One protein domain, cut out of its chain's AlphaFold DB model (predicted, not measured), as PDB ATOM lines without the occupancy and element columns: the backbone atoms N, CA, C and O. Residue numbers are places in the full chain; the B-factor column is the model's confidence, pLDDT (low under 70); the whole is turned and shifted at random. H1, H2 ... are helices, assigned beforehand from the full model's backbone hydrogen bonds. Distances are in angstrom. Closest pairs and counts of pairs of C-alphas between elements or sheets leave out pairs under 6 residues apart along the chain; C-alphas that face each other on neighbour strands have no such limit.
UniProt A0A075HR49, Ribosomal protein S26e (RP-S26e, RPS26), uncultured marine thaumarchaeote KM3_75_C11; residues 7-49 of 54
ATOM      1  N   GLN A   7     219.948 237.351 279.705       81.94
ATOM      2  CA  GLN A   7     221.135 238.159 280.020       81.94
ATOM      3  C   GLN A   7     221.293 239.330 279.045       81.94
ATOM      4  O   GLN A   7     221.304 240.487 279.459       81.94
ATOM      5  N   LEU A   8     221.272 239.051 277.741       81.44
ATOM      6  CA  LEU A   8     221.379 240.077 276.703       81.44
ATOM      7  C   LEU A   8     220.189 241.053 276.736       81.44
ATOM      8  O   LEU A   8     220.345 242.259 276.566       81.44
ATOM      9  N   ALA A   9     218.987 240.567 277.054       81.19
ATOM     10  CA  ALA A   9     217.821 241.423 277.248       81.19
ATOM     11  C   ALA A   9     217.966 242.392 278.439       81.19
ATOM     12  O   ALA A   9     217.237 243.383 278.508       81.19
ATOM     13  N   LYS A  10     218.844 242.114 279.410       82.69
ATOM     14  CA  LYS A  10     219.140 243.022 280.529       82.69
ATOM     15  C   LYS A  10     220.077 244.144 280.080       82.69
ATOM     16  O   LYS A  10     219.803 245.302 280.380       82.69
ATOM     17  N   GLU A  11     221.110 243.807 279.316       85.56
ATOM     18  CA  GLU A  11     222.067 244.762 278.738       85.56
ATOM     19  C   GLU A  11     221.383 245.716 277.752       85.56
ATOM     20  O   GLU A  11     221.487 246.932 277.887       85.56
ATOM     21  N   LEU A  12     220.574 245.182 276.835       85.50
ATOM     22  CA  LEU A  12     219.840 245.980 275.849       85.50
ATOM     23  C   LEU A  12     218.818 246.925 276.491       85.50
ATOM     24  O   LEU A  12     218.647 248.052 276.027       85.50
ATOM     25  N   ARG A  13     218.152 246.504 277.578       83.25
ATOM     26  CA  ARG A  13     217.263 247.390 278.350       83.25
ATOM     27  C   ARG A  13     218.036 248.487 279.073       83.25
ATOM     28  O   ARG A  13     217.546 249.608 279.124       83.25
ATOM     29  N   ALA A  14     219.220 248.183 279.608       84.62
ATOM     30  CA  ALA A  14     220.088 249.192 280.217       84.62
ATOM     31  C   ALA A  14     220.551 250.235 279.185       84.62
ATOM     32  O   ALA A  14     220.656 251.412 279.509       84.62
ATOM     33  N   GLN A  15     220.735 249.819 277.930       87.44
ATOM     34  CA  GLN A  15     221.022 250.692 276.787       87.44
ATOM     35  C   GLN A  15     219.779 251.413 276.221       87.44
ATOM     36  O   GLN A  15     219.893 252.148 275.246       87.44
ATOM     37  N   GLY A  16     218.591 251.232 276.815       82.44
ATOM     38  CA  GLY A  16     217.362 251.936 276.426       82.44
ATOM     39  C   GLY A  16     216.514 251.244 275.352       82.44
ATOM     40  O   GLY A  16     215.535 251.819 274.880       82.44
ATOM     41  N   THR A  17     216.836 250.006 274.972       85.25
ATOM     42  CA  THR A  17     216.075 249.262 273.956       85.25
ATOM     43  C   THR A  17     214.756 248.739 274.529       85.25
ATOM     44  O   THR A  17     214.731 248.020 275.533       85.25
ATOM     45  N   TYR A  18     213.642 249.039 273.856       78.75
ATOM     46  CA  TYR A  18     212.328 248.513 274.218       78.75
ATOM     47  C   TYR A  18     212.131 247.089 273.678       78.75
ATOM     48  O   TYR A  18     212.079 246.867 272.471       78.75
ATOM     49  N   ILE A  19     211.982 246.113 274.580       80.25
ATOM     50  CA  ILE A  19     211.748 244.704 274.230       80.25
ATOM     51  C   ILE A  19     210.310 244.333 274.598       80.25
ATOM     52  O   ILE A  19     210.002 244.065 275.766       80.25
ATOM     53  N   ALA A  20     209.432 244.284 273.597       78.06
ATOM     54  CA  ALA A  20     208.051 243.859 273.779       78.06
ATOM     55  C   ALA A  20     207.984 242.370 274.163       78.06
ATOM     56  O   ALA A  20     208.589 241.513 273.521       78.06
ATOM     57  N   SER A  21     207.232 242.053 275.217       78.00
ATOM     58  CA  SER A  21     206.951 240.668 275.613       78.00
ATOM     59  C   SER A  21     205.539 240.291 275.159       78.00
ATOM     60  O   SER A  21     204.573 240.777 275.754       78.00
ATOM     61  N   PRO A  22     205.380 239.450 274.120       79.75
ATOM     62  CA  PRO A  22     204.059 239.100 273.620       79.75
ATOM     63  C   PRO A  22     203.312 238.228 274.634       79.75
ATOM     64  O   PRO A  22     203.830 237.218 275.122       79.75
ATOM     65  N   ARG A  23     202.060 238.591 274.931       80.69
ATOM     66  CA  ARG A  23     201.129 237.708 275.645       80.69
ATOM     67  C   ARG A  23     200.500 236.762 274.632       80.69
ATOM     68  O   ARG A  23     199.629 237.160 273.870       80.69
ATOM     69  N   ILE A  24     200.963 235.516 274.617       84.62
ATOM     70  CA  ILE A  24     200.446 234.483 273.714       84.62
ATOM     71  C   ILE A  24     199.429 233.642 274.476       84.62
ATOM     72  O   ILE A  24     199.759 233.056 275.510       84.62
ATOM     73  N   LEU A  25     198.214 233.554 273.944       87.81
ATOM     74  CA  LEU A  25     197.209 232.623 274.434       87.81
ATOM     75  C   LEU A  25     197.379 231.283 273.713       87.81
ATOM     76  O   LEU A  25     197.401 231.230 272.485       87.81
ATOM     77  N   LYS A  26     197.552 230.204 274.478       87.25
ATOM     78  CA  LYS A  26     197.796 228.866 273.938       87.25
ATOM     79  C   LYS A  26     196.627 227.955 274.277       87.25
ATOM     80  O   LYS A  26     196.317 227.763 275.452       87.25
ATOM     81  N   TRP A  27     196.011 227.391 273.248       92.00
ATOM     82  CA  TRP A  27     194.946 226.405 273.379       92.00
ATOM     83  C   TRP A  27     195.547 225.004 273.344       92.00
ATOM     84  O   TRP A  27     196.370 224.697 272.484       92.00
ATOM     85  N   TYR A  28     195.141 224.156 274.284       91.00
ATOM     86  CA  TYR A  28     195.639 222.791 274.400       91.00
ATOM     87  C   TYR A  28     194.482 221.813 274.553       91.00
ATOM     88  O   TYR A  28     193.503 222.096 275.241       91.00
ATOM     89  N   CYS A  29     194.641 220.632 273.961       94.56
ATOM     90  CA  CYS A  29     193.805 219.484 274.275       94.56
ATOM     91  C   CYS A  29     194.110 218.960 275.695       94.56
ATOM     92  O   CYS A  29     195.215 219.175 276.202       94.56
ATOM     93  N   ILE A  30     193.178 218.239 276.336       91.06
ATOM     94  CA  ILE A  30     193.375 217.697 277.700       91.06
ATOM     95  C   ILE A  30     194.630 216.810 277.762       91.06
ATOM     96  O   ILE A  30     195.466 216.979 278.648       91.06
ATOM     97  N   SER A  31     194.816 215.928 276.777       94.31
ATOM     98  CA  SER A  31     195.984 215.041 276.688       94.31
ATOM     99  C   SER A  31     197.295 215.821 276.557       94.31
ATOM    100  O   SER A  31     198.279 215.524 277.231       94.31
ATOM    101  N   CYS A  32     197.286 216.874 275.741       93.00
ATOM    102  CA  CYS A  32     198.414 217.762 275.494       93.00
ATOM    103  C   CYS A  32     198.807 218.501 276.782       93.00
ATOM    104  O   CYS A  32     199.981 218.555 277.149       93.00
ATOM    105  N   ALA A  33     197.816 219.034 277.502       92.94
ATOM    106  CA  ALA A  33     198.026 219.763 278.748       92.94
ATOM    107  C   ALA A  33     198.644 218.884 279.849       92.94
ATOM    108  O   ALA A  33     199.460 219.373 280.635       92.94
ATOM    109  N   ILE A  34     198.299 217.593 279.882       92.19
ATOM    110  CA  ILE A  34     198.887 216.614 280.806       92.19
ATOM    111  C   ILE A  34     200.310 216.241 280.369       92.19
ATOM    112  O   ILE A  34     201.225 216.280 281.190       92.19
ATOM    113  N   HIS A  35     200.525 215.936 279.085       94.00
ATOM    114  CA  HIS A  35     201.837 215.541 278.558       94.00
ATOM    115  C   HIS A  35     202.900 216.635 278.750       94.00
ATOM    116  O   HIS A  35     203.996 216.365 279.237       94.00
ATOM    117  N   PHE A  36     202.547 217.893 278.466       92.00
ATOM    118  CA  PHE A  36     203.423 219.049 278.678       92.00
ATOM    119  C   PHE A  36     203.493 219.516 280.140       92.00
ATOM    120  O   PHE A  36     204.127 220.533 280.421       92.00
ATOM    121  N   LYS A  37     202.857 218.800 281.080       89.94
ATOM    122  CA  LYS A  37     202.841 219.106 282.523       89.94
ATOM    123  C   LYS A  37     202.307 220.505 282.861       89.94
ATOM    124  O   LYS A  37     202.626 221.054 283.913       89.94
ATOM    125  N   ILE A  38     201.472 221.063 281.987       89.31
ATOM    126  CA  ILE A  38     200.748 222.318 282.226       89.31
ATOM    127  C   ILE A  38     199.687 222.085 283.307       89.31
ATOM    128  O   ILE A  38     199.447 222.945 284.152       89.31
ATOM    129  N   LEU A  39     199.075 220.896 283.300       89.31
ATOM    130  CA  LEU A  39     198.116 220.452 284.301       89.31
ATOM    131  C   LEU A  39     198.695 219.274 285.091       89.31
ATOM    132  O   LEU A  39     199.150 218.290 284.509       89.31
ATOM    133  N   LYS A  40     198.664 219.358 286.423       88.56
ATOM    134  CA  LYS A  40     199.147 218.290 287.311       88.56
ATOM    135  C   LYS A  40     198.005 217.378 287.745       88.56
ATOM    136  O   LYS A  40     196.889 217.837 287.994       88.56
ATOM    137  N   ILE A  41     198.298 216.087 287.890       89.25
ATOM    138  CA  ILE A  41     197.354 215.104 288.433       89.25
ATOM    139  C   ILE A  41     197.185 215.374 289.934       89.25
ATOM    140  O   ILE A  41     198.164 215.476 290.672       89.25
ATOM    141  N   ARG A  42     195.933 215.522 290.383       89.38
ATOM    142  CA  ARG A  42     195.568 215.874 291.766       89.38
ATOM    143  C   ARG A  42     194.710 214.785 292.419       89.38
ATOM    144  O   ARG A  42     193.972 214.066 291.733       89.38
ATOM    145  N   SER A  43     194.767 214.713 293.752       94.00
ATOM    146  CA  SER A  43     193.871 213.884 294.570       94.00
ATOM    147  C   SER A  43     192.408 214.306 294.395       94.00
ATOM    148  O   SER A  43     192.124 215.438 294.001       94.00
ATOM    149  N   ALA A  44     191.468 213.402 294.680       92.81
ATOM    150  CA  ALA A  44     190.042 213.631 294.432       92.81
ATOM    151  C   ALA A  44     189.498 214.902 295.114       92.81
ATOM    152  O   ALA A  44     188.768 215.661 294.478       92.81
ATOM    153  N   SER A  45     189.905 215.170 296.359       92.31
ATOM    154  CA  SER A  45     189.553 216.395 297.090       92.31
ATOM    155  C   SER A  45     190.090 217.649 296.394       92.31
ATOM    156  O   SER A  45     189.322 218.545 296.048       92.31
ATOM    157  N   LYS A  46     191.385 217.653 296.060       90.19
ATOM    158  CA  LYS A  46     192.065 218.779 295.405       90.19
ATOM    159  C   LYS A  46     191.553 219.079 293.997       90.19
ATOM    160  O   LYS A  46     191.747 220.187 293.513       90.19
ATOM    161  N   ARG A  47     190.910 218.127 293.305       89.06
ATOM    162  CA  ARG A  47     190.298 218.387 291.986       89.06
ATOM    163  C   ARG A  47     189.110 219.347 292.065       89.06
ATOM    164  O   ARG A  47     188.865 220.041 291.085       89.06
ATOM    165  N   ARG A  48     188.399 219.382 293.199       89.25
ATOM    166  CA  ARG A  48     187.230 220.253 293.423       89.25
ATOM    167  C   ARG A  48     187.622 221.676 293.818       89.25
ATOM    168  O   ARG A  48     186.811 222.586 293.713       89.25
ATOM    169  N   GLU A  49     188.864 221.872 294.248       90.06
ATOM    170  CA  GLU A  49     189.397 223.189 294.576       90.06
ATOM    171  C   GLU A  49     189.663 223.989 293.293       90.06
ATOM    172  O   GLU A  49     190.487 223.604 292.448       90.06
TER     173      GLU A  49
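AT A GLANCE: This is residues 7 to 49 of the 54 residues of the protein "Ribosomal protein S26e (RP-S26e, RPS26)" of uncultured marine thaumarchaeote KM3_75_C11 (UniProt A0A075HR49). A drawn-out thread of chain joins one short helix, H1, at one end of the model to two more short helices, H2 and H3, towards the other end, with no packed core between them. The long unnamed stretch of residues 15 to 29 makes most of the length, and the outline is a rod spanning 51 by 20 by 16 A. The printed part has 43 residues with three named helices, in the order H1, H2, H3, and no named strand; the class is all helix, though only 18 of the 43 residues are in named elements. The whole is extended, with a radius of gyration of the C-alphas of 18.3 A.

HOW THE PARTS SIT: The longest helix by residues, H1, residues 8 to 14, touches no helix. It is apart from H2, residues 30 to 35, with no C-alpha of the one within 8 A of the other. H3, residues 44 to 48, is apart from both H1 and H2, with no C-alpha of H3 within 8 A of either helix. In H1 and H2 every O i to N i+4 pair is within hydrogen-bond range; in H3 0 of 1 such pairs is, while 2 of 2 O i to N i+3 pairs are.

IN THESE COORDINATES: H1 begins at C-alpha 8, at (221.379, 240.077, 276.703), and measures 9.9 A from first to last C-alpha. H2 begins at C-alpha 30, at (193.375, 217.697, 277.700), and measures 8.8 A. H3 measures 7.3 A and ends at C-alpha 48, at (187.230, 220.253, 293.423).

THE WHOLE: The two C-alphas farthest apart are those of Gln 15 and Ala 44, at 51.4 A. The link from H1 to H2, 15 residues, is long, and that from H2 to H3, 8 residues, is short. Residues 11 to 16, of which 11 to 14 belong to H1, stand free, as do residues 20 to 27 and residues 40 to 49, of which 44 to 48 belong to H3. The printed part has no cut. Its mean pLDDT is 87.4, and no printed residue is under 70.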